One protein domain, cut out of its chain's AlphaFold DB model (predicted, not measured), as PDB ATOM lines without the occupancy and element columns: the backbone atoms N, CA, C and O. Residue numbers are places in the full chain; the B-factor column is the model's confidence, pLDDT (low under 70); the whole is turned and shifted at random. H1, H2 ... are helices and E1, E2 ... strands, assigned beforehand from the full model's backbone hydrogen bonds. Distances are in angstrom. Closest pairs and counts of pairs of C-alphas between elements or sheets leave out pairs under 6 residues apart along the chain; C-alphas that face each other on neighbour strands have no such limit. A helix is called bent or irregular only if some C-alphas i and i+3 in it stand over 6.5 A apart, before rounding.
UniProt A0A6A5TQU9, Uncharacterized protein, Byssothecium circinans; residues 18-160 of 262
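What this domain is: This is residues 18 to 160 of the 262 residues of an uncharacterized protein of Byssothecium circinans (UniProt A0A6A5TQU9). One helix, H4, stands in the middle as the hub, with H2 and H5 crossing it on one side and running away from it, and H3 packed across its first half on the other side. A tiny two-stranded ribbon of E1 and E2 lies by the last residues of H4; H1 packs on H2, and the short H6 lies past the ribbon, away from the other helices. Two long loops, residues 30 to 46 and 57 to 72, join H1 to H2 and H2 to H3, and the first of them runs far out and folds back. The printed part has 143 residues, with six named helices and two named strands in the order H1 H2 H3 H4 E1 H5 E2 H6; the class is mostly helix, and the sheet, in the order E1 - E2, is antiparallel. The whole is compact and rounded, with a radius of gyration of the C-alphas of 14.9 A and spans of 42 by 38 by 30 A.

How they stand to each other: Start at H1, residues 23 to 29, which touches H2, residues 47 to 56, at a steep tilt of 58 degrees, opposite ways; look at Val 29 and Pro 48, their closest C-alphas, 5.5 A apart. Go on to H3, residues 73 to 90, which is apart from H2. Then comes the hub, H4, residues 99 to 114, which touches three helices. With its residues 107 to 114 alone it touches H2, about perpendicular at 77 degrees; the closest C-alphas, of Cys 47 and Ala 111, are 4.5 A apart. With residues 99 to 106 alone it touches H3, opposite ways at a steep tilt of 67 degrees, only just short of about perpendicular; the closest C-alphas, of Lys 83 and Lys 99, are 5.5 A apart. Next along the printed part are E1, residues 117 to 119, and H5, residues 122 to 136. Residues 105 to 109 of H4 touch residues 122 to 127 of H5, about perpendicular at 76 degrees, with the C-alphas of Leu 109 and Leu 123 closest at 6.6 A. H2 and H5 are close but not clearly touching, the C-alphas of Leu 54 and Arg 130 being closest at 7.2 A. E2, residues 145 to 147, is the antiparallel neighbour of E1; look for N 118 and O 146 at 2.9 A and N 146 and O 118 at 2.8 A, both within hydrogen-bond range. The closest C-alphas of H4 and E1 are those of Leu 112 and Asp 118, 5.7 A apart. H6, residues 150 to 154, touches no helix; its Ala 153 has its C-alpha 6.3 A from that of Leu 117, the closest pair of H6 and E1. Every O i to N i+4 pair is within hydrogen-bond range in H1, H2, H4, H5 and H6, and 12 of 14 are in H3.

Where its parts are: Find C-alpha 23 at (111.269, 117.936, 126.940), where H1 begins; it is 10.0 A long, and H2 is 14.4 A. H3 measures 23.0 A, has a kink of 41 degrees near residue 84 and is irregular, but only just: C-alphas 84 and 87 are 6.51 A apart. Find C-alpha 99 at (130.270, 132.573, 148.571); from there H4 runs 22.2 A to C-alpha 114. E1 is 7.2 A long, H5 21.2 A and E2 6.5 A. H6, 5.9 A long, ends at C-alpha 154, at (118.900, 122.498, 120.501).

The domain as a whole: The two C-alphas farthest apart are those of Glu 37 and Ser 136, at 45.3 A. The printed part has no cut. The links from H1 to H2 and from H2 to H3 are long; in the first, residues 34 to 35 pair briefly with residues 40 to 41, antiparallel. The mean pLDDT of the printed part is 80.0, and residues 30 to 46 and 58 to 76 are under 70.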
ATOM      1  N   TYR A  18     112.451 134.391 125.705       93.81
ATOM      2  CA  TYR A  18     112.947 133.869 126.967       93.81
ATOM      3  C   TYR A  18     113.485 132.455 126.787       93.81
ATOM      4  O   TYR A  18     113.061 131.738 125.879       93.81
ATOM      5  N   LEU A  19     114.399 132.068 127.672       94.38
ATOM      6  CA  LEU A  19     114.962 130.733 127.765       94.38
ATOM      7  C   LEU A  19     113.847 129.709 127.986       94.38
ATOM      8  O   LEU A  19     113.102 129.798 128.963       94.38
ATOM      9  N   LYS A  20     113.740 128.740 127.076       93.38
ATOM     10  CA  LYS A  20     112.716 127.693 127.102       93.38
ATOM     11  C   LYS A  20     113.370 126.311 127.030       93.38
ATOM     12  O   LYS A  20     113.860 125.941 125.963       93.38
ATOM     13  N   PRO A  21     113.415 125.572 128.150       93.00
ATOM     14  CA  PRO A  21     113.748 124.149 128.188       93.00
ATOM     15  C   PRO A  21     112.971 123.315 127.163       93.00
ATOM     16  O   PRO A  21     111.801 123.597 126.911       93.00
ATOM     17  N   THR A  22     113.609 122.283 126.611       92.75
ATOM     18  CA  THR A  22     112.934 121.219 125.848       92.75
ATOM     19  C   THR A  22     112.528 120.053 126.753       92.75
ATOM     20  O   THR A  22     113.021 119.920 127.879       92.75
ATOM     21  N   ASP A  23     111.680 119.160 126.241       89.81
ATOM     22  CA  ASP A  23     111.269 117.936 126.940       89.81
ATOM     23  C   ASP A  23     112.471 117.013 127.230       89.81
ATOM     24  O   ASP A  23     112.516 116.317 128.246       89.81
ATOM     25  N   GLU A  24     113.497 117.023 126.378       88.06
ATOM     26  CA  GLU A  24     114.732 116.274 126.606       88.06
ATOM     27  C   GLU A  24     115.520 116.800 127.813       88.06
ATOM     28  O   GLU A  24     116.115 116.009 128.552       88.06
ATOM     29  N   LEU A  25     115.517 118.116 128.059       86.81
ATOM     30  CA  LEU A  25     116.117 118.681 129.270       86.81
ATOM     31  C   LEU A  25     115.352 118.231 130.517       86.81
ATOM     32  O   LEU A  25     115.968 117.931 131.543       86.81
ATOM     33  N   ASP A  26     114.025 118.130 130.424       81.19
ATOM     34  CA  ASP A  26     113.180 117.597 131.491       81.19
ATOM     35  C   ASP A  26     113.482 116.124 131.776       81.19
ATOM     36  O   ASP A  26     113.635 115.739 132.939       81.19
ATOM     37  N   ALA A  27     113.641 115.313 130.729       82.25
ATOM     38  CA  ALA A  27     114.046 113.919 130.855       82.25
ATOM     39  C   ALA A  27     115.436 113.787 131.503       82.25
ATOM     40  O   ALA A  27     115.624 112.958 132.395       82.25
ATOM     41  N   ALA A  28     116.382 114.656 131.131       78.12
ATOM     42  CA  ALA A  28     117.733 114.665 131.689       78.12
ATOM     43  C   ALA A  28     117.767 115.006 133.190       78.12
ATOM     44  O   ALA A  28     118.586 114.444 133.917       78.12
ATOM     45  N   VAL A  29     116.864 115.861 133.693       71.56
ATOM     46  CA  VAL A  29     116.734 116.115 135.147       71.56
ATOM     47  C   VAL A  29     116.357 114.846 135.908       71.56
ATOM     48  O   VAL A  29     116.786 114.665 137.043       71.56
ATOM     49  N   ASN A  30     115.560 113.970 135.296       65.75
ATOM     50  CA  ASN A  30     115.028 112.769 135.938       65.75
ATOM     51  C   ASN A  30     115.960 111.553 135.818       65.75
ATOM     52  O   ASN A  30     115.671 110.502 136.388       65.75
ATOM     53  N   HIS A  31     117.063 111.655 135.072       62.84
ATOM     54  CA  HIS A  31     118.035 110.575 134.877       62.84
ATOM     55  C   HIS A  31     119.367 110.940 135.532       62.84
ATOM     56  O   HIS A  31     120.331 111.360 134.896       62.84
ATOM     57  N   TRP A  32     119.409 110.781 136.854       59.12
ATOM     58  CA  TRP A  32     120.646 110.870 137.620       59.12
ATOM     59  C   TRP A  32     121.380 109.540 137.505       59.12
ATOM     60  O   TRP A  32     121.174 108.636 138.312       59.12
ATOM     61  N   GLU A  33     122.238 109.401 136.499       55.81
ATOM     62  CA  GLU A  33     123.126 108.245 136.436       55.81
ATOM     63  C   GLU A  33     124.247 108.407 137.470       55.81
ATOM     64  O   GLU A  33     125.129 109.267 137.366       55.81
ATOM     65  N   TYR A  34     124.175 107.589 138.519       53.97
ATOM     66  CA  TYR A  34     125.279 107.390 139.446       53.97
ATOM     67  C   TYR A  34     126.289 106.452 138.789       53.97
ATOM     68  O   TYR A  34     126.022 105.261 138.625       53.97
ATOM     69  N   ASP A  35     127.454 106.980 138.422       57.06
ATOM     70  CA  ASP A  35     128.558 106.143 137.972       57.06
ATOM     71  C   ASP A  35     129.120 105.379 139.181       57.06
ATOM     72  O   ASP A  35     129.727 105.944 140.100       57.06
ATOM     73  N   VAL A  36     128.865 104.071 139.181       55.22
ATOM     74  CA  VAL A  36     129.240 103.145 140.252       55.22
ATOM     75  C   VAL A  36     130.759 102.961 140.330       55.22
ATOM     76  O   VAL A  36     131.288 102.771 141.428       55.22
ATOM     77  N   GLU A  37     131.468 103.047 139.200       54.97
ATOM     78  CA  GLU A  37     132.919 102.854 139.134       54.97
ATOM     79  C   GLU A  37     133.658 104.068 139.687       54.97
ATOM     80  O   GLU A  37     134.565 103.935 140.513       54.97
ATOM     81  N   THR A  38     133.241 105.268 139.285       58.50
ATOM     82  CA  THR A  38     133.884 106.501 139.751       58.50
ATOM     83  C   THR A  38     133.317 107.007 141.079       58.50
ATOM     84  O   THR A  38     133.923 107.886 141.699       58.50
ATOM     85  N   LYS A  39     132.197 106.436 141.553       54.12
ATOM     86  CA  LYS A  39     131.418 106.902 142.720       54.12
ATOM     87  C   LYS A  39     131.094 108.393 142.634       54.12
ATOM     88  O   LYS A  39     131.128 109.131 143.624       54.12
ATOM     89  N   VAL A  40     130.857 108.857 141.415       49.97
ATOM     90  CA  VAL A  40     130.657 110.260 141.079       49.97
ATOM     91  C   VAL A  40     129.429 110.327 140.186       49.97
ATOM     92  O   VAL A  40     129.433 109.811 139.080       49.97
ATOM     93  N   TYR A  41     128.381 111.019 140.625       50.47
ATOM     94  CA  TYR A  41     127.386 111.526 139.684       50.47
ATOM     95  C   TYR A  41     128.114 112.387 138.645       50.47
ATOM     96  O   TYR A  41     128.860 113.312 139.004       50.47
ATOM     97  N   SER A  42     127.967 112.047 137.367       50.19
ATOM     98  CA  SER A  42     128.620 112.779 136.286       50.19
ATOM     99  C   SER A  42     128.192 114.252 136.342       50.19
ATOM    100  O   SER A  42     127.030 114.578 136.564       50.19
ATOM    101  N   CYS A  43     129.138 115.185 136.186       44.88
ATOM    102  CA  CYS A  43     128.874 116.629 136.312       44.88
ATOM    103  C   CYS A  43     127.808 117.141 135.316       44.88
ATOM    104  O   CYS A  43     127.299 118.247 135.492       44.88
ATOM    105  N   SER A  44     127.469 116.342 134.302       53.53
ATOM    106  CA  SER A  44     126.377 116.577 133.360       53.53
ATOM    107  C   SER A  44     124.986 116.554 134.002       53.53
ATOM    108  O   SER A  44     124.090 117.183 133.454       53.53
ATOM    109  N   SER A  45     124.785 115.906 135.159       57.31
ATOM    110  CA  SER A  45     123.456 115.796 135.789       57.31
ATOM    111  C   SER A  45     122.983 117.072 136.497       57.31
ATOM    112  O   SER A  45     121.784 117.285 136.641       57.31
ATOM    113  N   ALA A  46     123.899 117.959 136.903       61.03
ATOM    114  CA  ALA A  46     123.536 119.219 137.561       61.03
ATOM    115  C   ALA A  46     123.121 120.312 136.561       61.03
ATOM    116  O   ALA A  46     122.397 121.240 136.921       61.03
ATOM    117  N   CYS A  47     123.581 120.218 135.310       75.25
ATOM    118  CA  CYS A  47     123.338 121.241 134.298       75.25
ATOM    119  C   CYS A  47     121.849 121.462 134.021       75.25
ATOM    120  O   CYS A  47     121.424 122.613 134.103       75.25
ATOM    121  N   PRO A  48     121.031 120.413 133.816       83.94
ATOM    122  CA  PRO A  48     119.597 120.578 133.628       83.94
ATOM    123  C   PRO A  48     118.902 121.373 134.738       83.94
ATOM    124  O   PRO A  48     118.084 122.245 134.448       83.94
ATOM    125  N   THR A  49     119.278 121.155 136.001       83.50
ATOM    126  CA  THR A  49     118.687 121.890 137.126       83.50
ATOM    127  C   THR A  49     119.017 123.379 137.086       83.50
ATOM    128  O   THR A  49     118.128 124.205 137.278       83.50
ATOM    129  N   TYR A  50     120.267 123.743 136.789       88.31
ATOM    130  CA  TYR A  50     120.644 125.153 136.679       88.31
ATOM    131  C   TYR A  50     119.975 125.847 135.487       88.31
ATOM    132  O   TYR A  50     119.558 126.995 135.616       88.31
ATOM    133  N   ILE A  51     119.821 125.160 134.349       91.00
ATOM    134  CA  ILE A  51     119.113 125.718 133.187       91.00
ATOM    135  C   ILE A  51     117.634 125.961 133.514       91.00
ATOM    136  O   ILE A  51     117.108 127.028 133.201       91.00
ATOM    137  N   LYS A  52     116.970 125.029 134.211       88.75
ATOM    138  CA  LYS A  52     115.588 125.226 134.680       88.75
ATOM    139  C   LYS A  52     115.457 126.371 135.674       88.75
ATOM    140  O   LYS A  52     114.534 127.171 135.556       88.75
ATOM    141  N   TRP A  53     116.385 126.469 136.624       88.88
ATOM    142  CA  TRP A  53     116.415 127.572 137.584       88.88
ATOM    143  C   TRP A  53     116.543 128.931 136.888       88.88
ATOM    144  O   TRP A  53     115.887 129.894 137.288       88.88
ATOM    145  N   LEU A  54     117.340 129.013 135.817       91.31
ATOM    146  CA  LEU A  54     117.399 130.212 134.984       91.31
ATOM    147  C   LEU A  54     116.066 130.466 134.272       91.31
ATOM    148  O   LEU A  54     115.568 131.586 134.321       91.31
ATOM    149  N   ALA A  55     115.480 129.448 133.638       90.56
ATOM    150  CA  ALA A  55     114.267 129.597 132.836       90.56
ATOM    151  C   ALA A  55     113.036 130.016 133.659       90.56
ATOM    152  O   ALA A  55     112.277 130.882 133.225       90.56
ATOM    153  N   TYR A  56     112.849 129.421 134.838       86.75
ATOM    154  CA  TYR A  56     111.597 129.518 135.595       86.75
ATOM    155  C   TYR A  56     111.718 130.239 136.943       86.75
ATOM    156  O   TYR A  56     110.700 130.526 137.576       86.75
ATOM    157  N   GLY A  57     112.937 130.555 137.385       80.44
ATOM    158  CA  GLY A  57     113.190 131.121 138.707       80.44
ATOM    159  C   GLY A  57     113.138 130.084 139.837       80.44
ATOM    160  O   GLY A  57     113.022 128.885 139.603       80.44
ATOM    161  N   GLU A  58     113.262 130.553 141.083       66.94
ATOM    162  CA  GLU A  58     113.254 129.686 142.277       66.94
ATOM    163  C   GLU A  58     111.849 129.200 142.642       66.94
ATOM    164  O   GLU A  58     111.697 128.079 143.106       66.94
ATOM    165  N   GLU A  59     110.822 130.011 142.382       59.03
ATOM    166  CA  GLU A  59     109.438 129.743 142.798       59.03
ATOM    167  C   GLU A  59     108.766 128.618 141.993       59.03
ATOM    168  O   GLU A  59     107.817 128.001 142.465       59.03
ATOM    169  N   ASN A  60     109.278 128.326 140.794       49.47
ATOM    170  CA  ASN A  60     108.793 127.257 139.913       49.47
ATOM    171  C   ASN A  60     109.734 126.045 139.867       49.47
ATOM    172  O   ASN A  60     109.455 125.070 139.165       49.47
ATOM    173  N   ALA A  61     110.863 126.091 140.580       51.69
ATOM    174  CA  ALA A  61     111.640 124.894 140.846       51.69
ATOM    175  C   ALA A  61     110.857 124.098 141.895       51.69
ATOM    176  O   ALA A  61     111.067 124.279 143.088       51.69
ATOM    177  N   ASP A  62     109.896 123.303 141.416       46.97
ATOM    178  CA  ASP A  62     109.059 122.367 142.174       46.97
ATOM    179  C   ASP A  62     109.809 121.861 143.424       46.97
ATOM    180  O   ASP A  62     110.973 121.481 143.299       46.97
ATOM    181  N   GLU A  63     109.201 121.817 144.619       43.59
ATOM    182  CA  GLU A  63     109.878 121.383 145.869       43.59
ATOM    183  C   GLU A  63     110.581 120.006 145.733       43.59
ATOM    184  O   GLU A  63     111.504 119.672 146.477       43.59
ATOM    185  N   LYS A  64     110.191 119.216 144.724       42.75
ATOM    186  CA  LYS A  64     110.800 117.940 144.309       42.75
ATOM    187  C   LYS A  64     112.151 118.064 143.587       42.75
ATOM    188  O   LYS A  64     112.822 117.057 143.384       42.75
ATOM    189  N   HIS A  65     112.546 119.266 143.185       46.88
ATOM    190  CA  HIS A  65     113.794 119.589 142.495       46.88
ATOM    191  C   HIS A  65     114.815 120.271 143.407       46.88
ATOM    192  O   HIS A  65     115.821 120.784 142.909       46.88
ATOM    193  N   HIS A  66     114.613 120.235 144.733       45.19
ATOM    194  CA  HIS A  66     115.726 120.354 145.665       45.19
ATOM    195  C   HIS A  66     116.780 119.348 145.236       45.19
ATOM    196  O   HIS A  66     116.614 118.162 145.490       45.19
ATOM    197  N   VAL A  67     117.822 119.826 144.549       47.22
ATOM    198  CA  VAL A  67     119.003 119.050 144.183       47.22
ATOM    199  C   VAL A  67     119.393 118.299 145.450       47.22
ATOM    200  O   VAL A  67     119.782 118.975 146.410       47.22
ATOM    201  N   PRO A  68     119.247 116.957 145.517       43.03
ATOM    202  CA  PRO A  68     119.824 116.215 146.614       43.03
ATOM    203  C   PRO A  68     121.273 116.672 146.724       43.03
ATOM    204  O   PRO A  68     122.076 116.459 145.815       43.03
ATOM    205  N   MET A  69     121.608 117.353 147.820       44.97
ATOM    206  CA  MET A  69     122.981 117.751 148.118       44.97
ATOM    207  C   MET A  69     123.841 116.530 148.489       44.97
ATOM    208  O   MET A  69     124.887 116.692 149.118       44.97
ATOM    209  N   ASP A  70     123.477 115.323 148.042       43.69
ATOM    210  CA  ASP A  70     124.387 114.187 147.901       43.69
ATOM    211  C   ASP A  70     125.327 114.475 146.733       43.69
ATOM    212  O   ASP A  70     125.295 113.933 145.631       43.69
ATOM    213  N   THR A  71     126.148 115.472 147.010       54.03
ATOM    214  CA  THR A  71     126.985 116.168 146.069       54.03
ATOM    215  C   THR A  71     128.134 115.220 145.749       54.03
ATOM    216  O   THR A  71     128.926 114.921 146.650       54.03
ATOM    217  N   PRO A  72     128.276 114.722 144.508       60.03
ATOM    218  CA  PRO A  72     129.394 113.846 144.171       60.03
ATOM    219  C   PRO A  72     130.727 114.497 144.559       60.03
ATOM    220  O   PRO A  72     130.888 115.720 144.487       60.03
ATOM    221  N   GLY A  73     131.726 113.697 144.948       59.41
ATOM    222  CA  GLY A  73     133.008 114.221 145.442       59.41
ATOM    223  C   GLY A  73     133.730 115.162 144.459       59.41
ATOM    224  O   GLY A  73     134.517 116.019 144.869       59.41
ATOM    225  N   SER A  74     133.456 115.045 143.156       61.09
ATOM    226  CA  SER A  74     133.908 115.980 142.117       61.09
ATOM    227  C   SER A  74     133.251 117.363 142.240       61.09
ATOM    228  O   SER A  74     133.955 118.374 142.197       61.09
ATOM    229  N   HIS A  75     131.938 117.422 142.471       66.44
ATOM    230  CA  HIS A  75     131.203 118.667 142.670       66.44
ATOM    231  C   HIS A  75     131.630 119.341 143.975       66.44
ATOM    232  O   HIS A  75     131.962 120.518 143.942       66.44
ATOM    233  N   LEU A  76     131.801 118.606 145.082       68.25
ATOM    234  CA  LEU A  76     132.323 119.182 146.336       68.25
ATOM    235  C   LEU A  76     133.715 119.805 146.170       68.25
ATOM    236  O   LEU A  76     133.984 120.882 146.707       68.25
ATOM    237  N   ARG A  77     134.613 119.149 145.423       74.81
ATOM    238  CA  ARG A  77     135.939 119.706 145.111       74.81
ATOM    239  C   ARG A  77     135.827 120.978 144.275       74.81
ATOM    240  O   ARG A  77     136.477 121.966 144.614       74.81
ATOM    241  N   ARG A  78     134.971 120.983 143.248       75.12
ATOM    242  CA  ARG A  78     134.712 122.160 142.406       75.12
ATOM    243  C   ARG A  78     134.104 123.306 143.212       75.12
ATOM    244  O   ARG A  78     134.631 124.410 143.167       75.12
ATOM    245  N   THR A  79     133.088 123.042 144.028       78.31
ATOM    246  CA  THR A  79     132.476 124.018 144.934       78.31
ATOM    247  C   THR A  79     133.506 124.603 145.893       78.31
ATOM    248  O   THR A  79     133.581 125.817 146.038       78.31
ATOM    249  N   ARG A  80     134.352 123.776 146.524       80.12
ATOM    250  CA  ARG A  80     135.424 124.268 147.408       80.12
ATOM    251  C   ARG A  80     136.423 125.151 146.662       80.12
ATOM    252  O   ARG A  80     136.831 126.165 147.219       80.12
ATOM    253  N   ALA A  81     136.807 124.788 145.438       81.19
ATOM    254  CA  ALA A  81     137.679 125.614 144.605       81.19
ATOM    255  C   ALA A  81     137.020 126.963 144.274       81.19
ATOM    256  O   ALA A  81     137.610 128.009 144.519       81.19
ATOM    257  N   LEU A  82     135.756 126.959 143.842       83.12
ATOM    258  CA  LEU A  82     134.998 128.183 143.564       83.12
ATOM    259  C   LEU A  82     134.835 129.070 144.809       83.12
ATOM    260  O   LEU A  82     135.026 130.279 144.732       83.12
ATOM    261  N   LYS A  83     134.570 128.489 145.987       86.19
ATOM    262  CA  LYS A  83     134.496 129.249 147.249       86.19
ATOM    263  C   LYS A  83     135.817 129.926 147.624       86.19
ATOM    264  O   LYS A  83     135.778 130.953 148.299       86.19
ATOM    265  N   LYS A  84     136.966 129.360 147.232       88.31
ATOM    266  CA  LYS A  84     138.280 130.005 147.414       88.31
ATOM    267  C   LYS A  84     138.447 131.192 146.467       88.31
ATOM    268  O   LYS A  84     138.937 132.227 146.895       88.31
ATOM    269  N   ASN A  85     137.956 131.064 145.237       87.62
ATOM    270  CA  ASN A  85     138.023 132.115 144.221       87.62
ATOM    271  C   ASN A  85     137.090 133.303 144.513       87.62
ATOM    272  O   ASN A  85     137.285 134.377 143.957       87.62
ATOM    273  N   TYR A  86     136.089 133.148 145.389       89.88
ATOM    274  CA  TYR A  86     135.169 134.238 145.734       89.88
ATOM    275  C   TYR A  86     135.884 135.493 146.239       89.88
ATOM    276  O   TYR A  86     135.509 136.599 145.865       89.88
ATOM    277  N   ASP A  87     136.892 135.328 147.097       87.69
ATOM    278  CA  ASP A  87     137.565 136.470 147.715       87.69
ATOM    279  C   ASP A  87     138.365 137.299 146.693       87.69
ATOM    280  O   ASP A  87     138.580 138.480 146.939       87.69
ATOM    281  N   GLU A  88     138.760 136.691 145.570       88.06
ATOM    282  CA  GLU A  88     139.543 137.308 144.491       88.06
ATOM    283  C   GLU A  88     138.669 137.817 143.335       88.06
ATOM    284  O   GLU A  88     138.940 138.880 142.794       88.06
ATOM    285  N   TYR A  89     137.613 137.081 142.968       84.94
ATOM    286  CA  TYR A  89     136.817 137.361 141.763       84.94
ATOM    287  C   TYR A  89     135.340 137.645 142.040       84.94
ATOM    288  O   TYR A  89     134.658 138.222 141.204       84.94
ATOM    289  N   GLY A  90     134.805 137.176 143.167       82.06
ATOM    290  CA  GLY A  90     133.363 137.167 143.419       82.06
ATOM    291  C   GLY A  90     132.847 138.340 144.246       82.06
ATOM    292  O   GLY A  90     131.667 138.664 144.142       82.06
ATOM    293  N   LYS A  91     133.698 138.963 145.070       87.81
ATOM    294  CA  LYS A  91     133.308 140.073 145.961       87.81
ATOM    295  C   LYS A  91     132.907 141.342 145.225       87.81
ATOM    296  O   LYS A  91     132.040 142.060 145.711       87.81
ATOM    297  N   ASP A  92     133.525 141.584 144.077       88.94
ATOM    298  CA  ASP A  92     133.329 142.817 143.319       88.94
ATOM    299  C   ASP A  92     132.184 142.707 142.304       88.94
ATOM    300  O   ASP A  92     131.810 143.707 141.701       88.94
ATOM    301  N   ILE A  93     131.588 141.517 142.138       87.38
ATOM    302  CA  ILE A  93     130.477 141.303 141.206       87.38
ATOM    303  C   ILE A  93     129.173 141.826 141.832       87.38
ATOM    304  O   ILE A  93     128.699 141.258 142.829       87.38
ATOM    305  N   PRO A  94     128.531 142.854 141.245       88.81
ATOM    306  CA  PRO A  94     127.288 143.401 141.771       88.81
ATOM    307  C   PRO A  94     126.190 142.338 141.872       88.81
ATOM    308  O   PRO A  94     125.925 141.592 140.934       88.81
ATOM    309  N   GLY A  95     125.526 142.274 143.028       88.19
ATOM    310  CA  GLY A  95     124.435 141.328 143.282       88.19
ATOM    311  C   GLY A  95     124.854 140.011 143.943       88.19
ATOM    312  O   GLY A  95     124.000 139.344 144.531       88.19
ATOM    313  N   ILE A  96     126.145 139.662 143.948       89.69
ATOM    314  CA  ILE A  96     126.655 138.492 144.673       89.69
ATOM    315  C   ILE A  96     126.949 138.868 146.128       89.69
ATOM    316  O   ILE A  96     127.899 139.582 146.432       89.69
ATOM    317  N   ARG A  97     126.146 138.350 147.065       90.25
ATOM    318  CA  ARG A  97     126.232 138.732 148.490       90.25
ATOM    319  C   ARG A  97     127.115 137.819 149.336       90.25
ATOM    320  O   ARG A  97     127.507 138.195 150.436       90.25
ATOM    321  N   ASN A  98     127.371 136.600 148.872       89.50
ATOM    322  CA  ASN A  98     128.119 135.590 149.616       89.50
ATOM    323  C   ASN A  98     128.746 134.540 148.681       89.50
ATOM    324  O   ASN A  98     128.510 134.524 147.468       89.50
ATOM    325  N   LYS A  99     129.550 133.647 149.272       89.38
ATOM    326  CA  LYS A  99     130.270 132.573 148.571       89.38
ATOM    327  C   LYS A  99     129.317 131.591 147.893       89.38
ATOM    328  O   LYS A  99     129.624 131.074 146.824       89.38
ATOM    329  N   GLU A 100     128.175 131.321 148.511       85.12
ATOM    330  CA  GLU A 100     127.162 130.387 148.031       85.12
ATOM    331  C   GLU A 100     126.517 130.889 146.736       85.12
ATOM    332  O   GLU A 100     126.450 130.138 145.765       85.12
ATOM    333  N   MET A 101     126.145 132.171 146.675       86.38
ATOM    334  CA  MET A 101     125.639 132.807 145.456       86.38
ATOM    335  C   MET A 101     126.681 132.768 144.337       86.38
ATOM    336  O   MET A 101     126.352 132.400 143.213       86.38
ATOM    337  N   PHE A 102     127.945 133.083 144.641       87.44
ATOM    338  CA  PHE A 102     129.024 133.032 143.649       87.44
ATOM    339  C   PHE A 102     129.180 131.645 143.030       87.44
ATOM    340  O   PHE A 102     129.232 131.503 141.808       87.44
ATOM    341  N   VAL A 103     129.207 130.615 143.876       85.69
ATOM    342  CA  VAL A 103     129.248 129.217 143.440       85.69
ATOM    343  C   VAL A 103     128.041 128.894 142.562       85.69
ATOM    344  O   VAL A 103     128.219 128.327 141.486       85.69
ATOM    345  N   HIS A 104     126.837 129.267 142.998       86.38
ATOM    346  CA  HIS A 104     125.594 128.958 142.299       86.38
ATOM    347  C   HIS A 104     125.557 129.574 140.893       86.38
ATOM    348  O   HIS A 104     125.390 128.856 139.909       86.38
ATOM    349  N   PHE A 105     125.821 130.878 140.775       91.06
ATOM    350  CA  PHE A 105     125.874 131.561 139.480       91.06
ATOM    351  C   PHE A 105     126.994 131.033 138.581       91.06
ATOM    352  O   PHE A 105     126.798 130.870 137.378       91.06
ATOM    353  N   THR A 106     128.150 130.688 139.153       90.88
ATOM    354  CA  THR A 106     129.245 130.090 138.383       90.88
ATOM    355  C   THR A 106     128.867 128.712 137.843       90.88
ATOM    356  O   THR A 106     129.245 128.354 136.729       90.88
ATOM    357  N   HIS A 107     128.125 127.907 138.604       87.62
ATOM    358  CA  HIS A 107     127.607 126.641 138.096       87.62
ATOM    359  C   HIS A 107     126.545 126.841 137.017       87.62
ATOM    360  O   HIS A 107     126.583 126.113 136.028       87.62
ATOM    361  N   ALA A 108     125.669 127.837 137.157       91.31
ATOM    362  CA  ALA A 108     124.682 128.166 136.135       91.31
ATOM    363  C   ALA A 108     125.328 128.599 134.812       91.31
ATOM    364  O   ALA A 108     124.960 128.087 133.755       91.31
ATOM    365  N   LEU A 109     126.354 129.455 134.867       93.25
ATOM    366  CA  LEU A 109     127.119 129.841 133.681       93.25
ATOM    367  C   LEU A 109     127.782 128.626 133.020       93.25
ATOM    368  O   LEU A 109     127.647 128.409 131.820       93.25
ATOM    369  N   HIS A 110     128.447 127.784 133.812       89.81
ATOM    370  CA  HIS A 110     129.050 126.564 133.283       89.81
ATOM    371  C   HIS A 110     128.016 125.586 132.714       89.81
ATOM    372  O   HIS A 110     128.343 124.854 131.785       89.81
ATOM    373  N   ALA A 111     126.800 125.539 133.261       90.62
ATOM    374  CA  ALA A 111     125.732 124.695 132.741       90.62
ATOM    375  C   ALA A 111     125.305 125.133 131.337       90.62
ATOM    376  O   ALA A 111     125.200 124.281 130.457       90.62
ATOM    377  N   LEU A 112     125.154 126.444 131.111       93.38
ATOM    378  CA  LEU A 112     124.920 127.005 129.775       93.38
ATOM    379  C   LEU A 112     126.052 126.610 128.819       93.38
ATOM    380  O   LEU A 112     125.798 126.005 127.777       93.38
ATOM    381  N   GLN A 113     127.305 126.840 129.222       92.38
ATOM    382  CA  GLN A 113     128.490 126.531 128.407       92.38
ATOM    383  C   GLN A 113     128.579 125.051 128.058       92.38
ATOM    384  O   GLN A 113     128.939 124.678 126.941       92.38
ATOM    385  N   GLN A 114     128.193 124.182 128.990       88.75
ATOM    386  CA  GLN A 114     128.152 122.752 128.741       88.75
ATOM    387  C   GLN A 114     127.101 122.349 127.718       88.75
ATOM    388  O   GLN A 114     127.338 121.350 127.051       88.75
ATOM    389  N   ILE A 115     126.000 123.077 127.551       90.94
ATOM    390  CA  ILE A 115     124.997 122.779 126.520       90.94
ATOM    391  C   ILE A 115     125.224 123.562 125.223       90.94
ATOM    392  O   ILE A 115     124.403 123.469 124.325       90.94
ATOM    393  N   GLY A 116     126.333 124.291 125.081       91.25
ATOM    394  CA  GLY A 116     126.619 125.056 123.864       91.25
ATOM    395  C   GLY A 116     126.037 126.469 123.855       91.25
ATOM    396  O   GLY A 116     125.945 127.077 122.790       91.25
ATOM    397  N   LEU A 117     125.656 127.000 125.016       93.44
ATOM    398  CA  LEU A 117     125.221 128.385 125.200       93.44
ATOM    399  C   LEU A 117     126.234 129.156 126.049       93.44
ATOM    400  O   LEU A 117     126.901 128.579 126.891       93.44
ATOM    401  N   ASP A 118     126.333 130.465 125.894       94.50
ATOM    402  CA  ASP A 118     127.110 131.309 126.807       94.50
ATOM    403  C   ASP A 118     126.365 132.617 127.083       94.50
ATOM    404  O   ASP A 118     125.348 132.903 126.455       94.50
ATOM    405  N   VAL A 119     126.841 133.410 128.038       93.38
ATOM    406  CA  VAL A 119     126.262 134.723 128.355       93.38
ATOM    407  C   VAL A 119     127.211 135.806 127.867       93.38
ATOM    408  O   VAL A 119     128.371 135.849 128.280       93.38
ATOM    409  N   HIS A 120     126.723 136.713 127.022       91.00
ATOM    410  CA  HIS A 120     127.483 137.906 126.660       91.00
ATOM    411  C   HIS A 120     127.717 138.758 127.918       91.00
ATOM    412  O   HIS A 120     126.781 139.011 128.675       91.00
ATOM    413  N   GLY A 121     128.962 139.158 128.180       89.12
ATOM    414  CA  GLY A 121     129.349 139.811 129.442       89.12
ATOM    415  C   GLY A 121     129.590 138.845 130.616       89.12
ATOM    416  O   GLY A 121     129.919 139.269 131.723       89.12
ATOM    417  N   GLY A 122     129.462 137.533 130.392       92.94
ATOM    418  CA  GLY A 122     129.855 136.491 131.337       92.94
ATOM    419  C   GLY A 122     129.080 136.495 132.659       92.94
ATOM    420  O   GLY A 122     127.872 136.732 132.711       92.94
ATOM    421  N   LEU A 123     129.787 136.173 133.748       92.88
ATOM    422  CA  LEU A 123     129.195 135.939 135.069       92.88
ATOM    423  C   LEU A 123     128.513 137.183 135.651       92.88
ATOM    424  O   LEU A 123     127.428 137.070 136.217       92.88
ATOM    425  N   GLU A 124     129.129 138.356 135.513       91.69
ATOM    426  CA  GLU A 124     128.561 139.608 136.016       91.69
ATOM    427  C   GLU A 124     127.219 139.905 135.344       91.69
ATOM    428  O   GLU A 124     126.215 140.159 136.021       91.69
ATOM    429  N   ARG A 125     127.169 139.783 134.012       93.06
ATOM    430  CA  ARG A 125     125.933 140.022 133.274       93.06
ATOM    431  C   ARG A 125     124.862 138.984 133.603       93.06
ATOM    432  O   ARG A 125     123.712 139.367 133.813       93.06
ATOM    433  N   LEU A 126     125.235 137.708 133.750       95.12
ATOM    434  CA  LEU A 126     124.323 136.645 134.190       95.12
ATOM    435  C   LEU A 126     123.633 136.993 135.521       95.12
ATOM    436  O   LEU A 126     122.415 136.833 135.643       95.12
ATOM    437  N   VAL A 127     124.390 137.487 136.508       93.06
ATOM    438  CA  VAL A 127     123.845 137.905 137.811       93.06
ATOM    439  C   VAL A 127     122.870 139.066 137.634       93.06
ATOM    440  O   VAL A 127     121.744 139.000 138.130       93.06
ATOM    441  N   GLY A 128     123.275 140.101 136.891       91.25
ATOM    442  CA  GLY A 128     122.439 141.273 136.634       91.25
ATOM    443  C   GLY A 128     121.105 140.913 135.977       91.25
ATOM    444  O   GLY A 128     120.051 141.348 136.444       91.25
ATOM    445  N   ILE A 129     121.137 140.062 134.950       92.62
ATOM    446  CA  ILE A 129     119.938 139.593 134.245       92.62
ATOM    447  C   ILE A 129     119.040 138.795 135.176       92.62
ATOM    448  O   ILE A 129     117.845 139.061 135.247       92.62
ATOM    449  N   ARG A 130     119.594 137.835 135.925       91.62
ATOM    450  CA  ARG A 130     118.784 136.992 136.807       91.62
ATOM    451  C   ARG A 130     118.065 137.810 137.875       91.62
ATOM    452  O   ARG A 130     116.911 137.504 138.182       91.62
ATOM    453  N   LEU A 131     118.731 138.823 138.432       88.62
ATOM    454  CA  LEU A 131     118.131 139.748 139.391       88.62
ATOM    455  C   LEU A 131     117.029 140.588 138.736       88.62
ATOM    456  O   LEU A 131     115.946 140.708 139.303       88.62
ATOM    457  N   GLN A 132     117.272 141.110 137.532       88.50
ATOM    458  CA  GLN A 132     116.276 141.863 136.770       88.50
ATOM    459  C   GLN A 132     115.040 141.011 136.435       88.50
ATOM    460  O   GLN A 132     113.924 141.445 136.707       88.50
ATOM    461  N   SER A 133     115.232 139.791 135.922       88.94
ATOM    462  CA  SER A 133     114.160 138.829 135.632       88.94
ATOM    463  C   SER A 133     113.335 138.497 136.878       88.94
ATOM    464  O   SER A 133     112.109 138.447 136.798       88.94
ATOM    465  N   ALA A 134     113.986 138.335 138.041       85.56
ATOM    466  CA  ALA A 134     113.289 138.108 139.311       85.56
ATOM    467  C   ALA A 134     112.397 139.299 139.685       85.56
ATOM    468  O   ALA A 134     111.241 139.115 140.048       85.56
ATOM    469  N   LEU A 135     112.931 140.519 139.572       85.06
ATOM    470  CA  LEU A 135     112.209 141.746 139.909       85.06
ATOM    471  C   LEU A 135     111.033 142.009 138.965       85.06
ATOM    472  O   LEU A 135     110.005 142.519 139.403       85.06
ATOM    473  N   SER A 136     111.173 141.679 137.680       84.56
ATOM    474  CA  SER A 136     110.114 141.889 136.690       84.56
ATOM    475  C   SER A 136     109.112 140.738 136.599       84.56
ATOM    476  O   SER A 136     108.132 140.869 135.872       84.56
ATOM    477  N   GLY A 137     109.375 139.595 137.247       85.19
ATOM    478  CA  GLY A 137     108.590 138.368 137.069       85.19
ATOM    479  C   GLY A 137     108.610 137.832 135.630       85.19
ATOM    480  O   GLY A 137     107.687 137.137 135.216       85.19
ATOM    481  N   LYS A 138     109.635 138.192 134.843       86.75
ATOM    482  CA  LYS A 138     109.786 137.768 133.439       86.75
ATOM    483  C   LYS A 138     110.829 136.651 133.361       86.75
ATOM    484  O   LYS A 138     111.687 136.540 134.236       86.75
ATOM    485  N   GLY A 139     110.767 135.833 132.311       88.25
ATOM    486  CA  GLY A 139     111.746 134.767 132.082       88.25
ATOM    487  C   GLY A 139     113.166 135.296 131.841       88.25
ATOM    488  O   GLY A 139     113.395 136.504 131.724       88.25
ATOM    489  N   PHE A 140     114.136 134.387 131.739       93.06
ATOM    490  CA  PHE A 140     115.513 134.746 131.392       93.06
ATOM    491  C   PHE A 140     115.601 135.153 129.910       93.06
ATOM    492  O   PHE A 140     115.314 134.311 129.059       93.06
ATOM    493  N   PRO A 141     115.955 136.401 129.560       92.88
ATOM    494  CA  PRO A 141     115.970 136.867 128.176       92.88
ATOM    495  C   PRO A 141     117.049 136.162 127.341       92.88
ATOM    496  O   PRO A 141     118.196 136.054 127.762       92.88
ATOM    497  N   MET A 142     116.716 135.728 126.122       93.94
ATOM    498  CA  MET A 142     117.712 135.117 125.219       93.94
ATOM    499  C   MET A 142     118.561 136.148 124.469       93.94
ATOM    500  O   MET A 142     119.549 135.787 123.831       93.94
ATOM    501  N   THR A 143     118.216 137.436 124.525       91.38
ATOM    502  CA  THR A 143     119.001 138.503 123.880       91.38
ATOM    503  C   THR A 143     120.426 138.588 124.425       91.38
ATOM    504  O   THR A 143     121.334 138.949 123.680       91.38
ATOM    505  N   SER A 144     120.652 138.159 125.666       91.75
ATOM    506  CA  SER A 144     121.971 138.088 126.300       91.75
ATOM    507  C   SER A 144     122.739 136.785 126.040       91.75
ATOM    508  O   SER A 144     123.871 136.645 126.503       91.75
ATOM    509  N   ILE A 145     122.127 135.798 125.377       93.62
ATOM    510  CA  ILE A 145     122.702 134.459 125.191       93.62
ATOM    511  C   ILE A 145     123.474 134.370 123.875       93.62
ATOM    512  O   ILE A 145     122.934 134.654 122.808       93.62
ATOM    513  N   LEU A 146     124.711 133.893 123.939       92.00
ATOM    514  CA  LEU A 146     125.515 133.495 122.787       92.00
ATOM    515  C   LEU A 146     125.252 132.024 122.461       92.00
ATOM    516  O   LEU A 146     125.223 131.180 123.358       92.00
ATOM    517  N   VAL A 147     125.085 131.706 121.179       91.56
ATOM    518  CA  VAL A 147     124.951 130.320 120.716       91.56
ATOM    519  C   VAL A 147     126.321 129.853 120.226       91.56
ATOM    520  O   VAL A 147     126.756 130.223 119.142       91.56
ATOM    521  N   VAL A 148     127.012 129.062 121.047       91.12
ATOM    522  CA  VAL A 148     128.373 128.569 120.767       91.12
ATOM    523  C   VAL A 148     128.331 127.262 119.974       91.12
ATOM    524  O   VAL A 148     129.095 127.082 119.029       91.12
ATOM    525  N   ASP A 149     127.424 126.358 120.344       90.38
ATOM    526  CA  ASP A 149     127.176 125.091 119.654       90.38
ATOM    527  C   ASP A 149     125.657 124.894 119.497       90.38
ATOM    528  O   ASP A 149     124.991 124.417 120.424       90.38
ATOM    529  N   PRO A 150     125.077 125.277 118.342       91.50
ATOM    530  CA  PRO A 150     123.635 125.203 118.129       91.50
ATOM    531  C   PRO A 150     123.108 123.766 118.108       91.50
ATOM    532  O   PRO A 150     121.952 123.541 118.465       91.50
ATOM    533  N   PHE A 151     123.925 122.787 117.703       90.38
ATOM    534  CA  PHE A 151     123.503 121.388 117.654       90.38
ATOM    535  C   PHE A 151     123.314 120.838 119.059       90.38
ATOM    536  O   PHE A 151     122.297 120.206 119.337       90.38
ATOM    537  N   LYS A 152     124.260 121.138 119.950       90.94
ATOM    538  CA  LYS A 152     124.164 120.756 121.354       90.94
ATOM    539  C   LYS A 152     123.060 121.518 122.080       90.94
ATOM    540  O   LYS A 152     122.296 120.913 122.827       90.94
ATOM    541  N   ALA A 153     122.944 122.821 121.831       92.50
ATOM    542  CA  ALA A 153     121.979 123.663 122.528       92.50
ATOM    543  C   ALA A 153     120.534 123.262 122.213       92.50
ATOM    544  O   ALA A 153     119.722 123.161 123.131       92.50
ATOM    545  N   ARG A 154     120.236 122.940 120.945       93.31
ATOM    546  CA  ARG A 154     118.900 122.498 120.501       93.31
ATOM    547  C   ARG A 154     118.391 121.238 121.177       93.31
ATOM    548  O   ARG A 154     117.183 121.047 121.228       93.31
ATOM    549  N   THR A 155     119.282 120.384 121.672       91.81
ATOM    550  CA  THR A 155     118.883 119.190 122.422       91.81
ATOM    551  C   THR A 155     118.244 119.546 123.759       91.81
ATOM    552  O   THR A 155     117.486 118.749 124.281       91.81
ATOM    553  N   TYR A 156     118.545 120.714 124.328       93.00
ATOM    554  CA  TYR A 156     118.179 121.048 125.706       93.00
ATOM    555  C   TYR A 156     117.304 122.296 125.825       93.00
ATOM    556  O   TYR A 156     116.591 122.480 126.812       93.00
ATOM    557  N   VAL A 157     117.405 123.205 124.860       94.31
ATOM    558  CA  VAL A 157     116.764 124.514 124.896       94.31
ATOM    559  C   VAL A 157     116.276 124.869 123.497       94.31
ATOM    560  O   VAL A 157     116.974 124.657 122.504       94.31
ATOM    561  N   ASP A 158     115.095 125.477 123.417       94.75
ATOM    562  CA  ASP A 158     114.636 126.132 122.197       94.75
ATOM    563  C   ASP A 158     115.513 127.361 121.907       94.75
ATOM    564  O   ASP A 158     115.407 128.406 122.552       94.75
ATOM    565  N   ILE A 159     116.410 127.230 120.931       92.94
ATOM    566  CA  ILE A 159     117.228 128.339 120.415       92.94
ATOM    567  C   ILE A 159     116.614 128.975 119.162       92.94
ATOM    568  O   ILE A 159     117.278 129.722 118.453       92.94
ATOM    569  N   GLY A 160     115.355 128.672 118.844       92.81
ATOM    570  CA  GLY A 160     114.652 129.260 117.717       92.81
ATOM    571  C   GLY A 160     115.212 128.830 116.364       92.81
ATOM    572  O   GLY A 160     115.424 127.636 116.100       92.81
TER     573      GLY A 160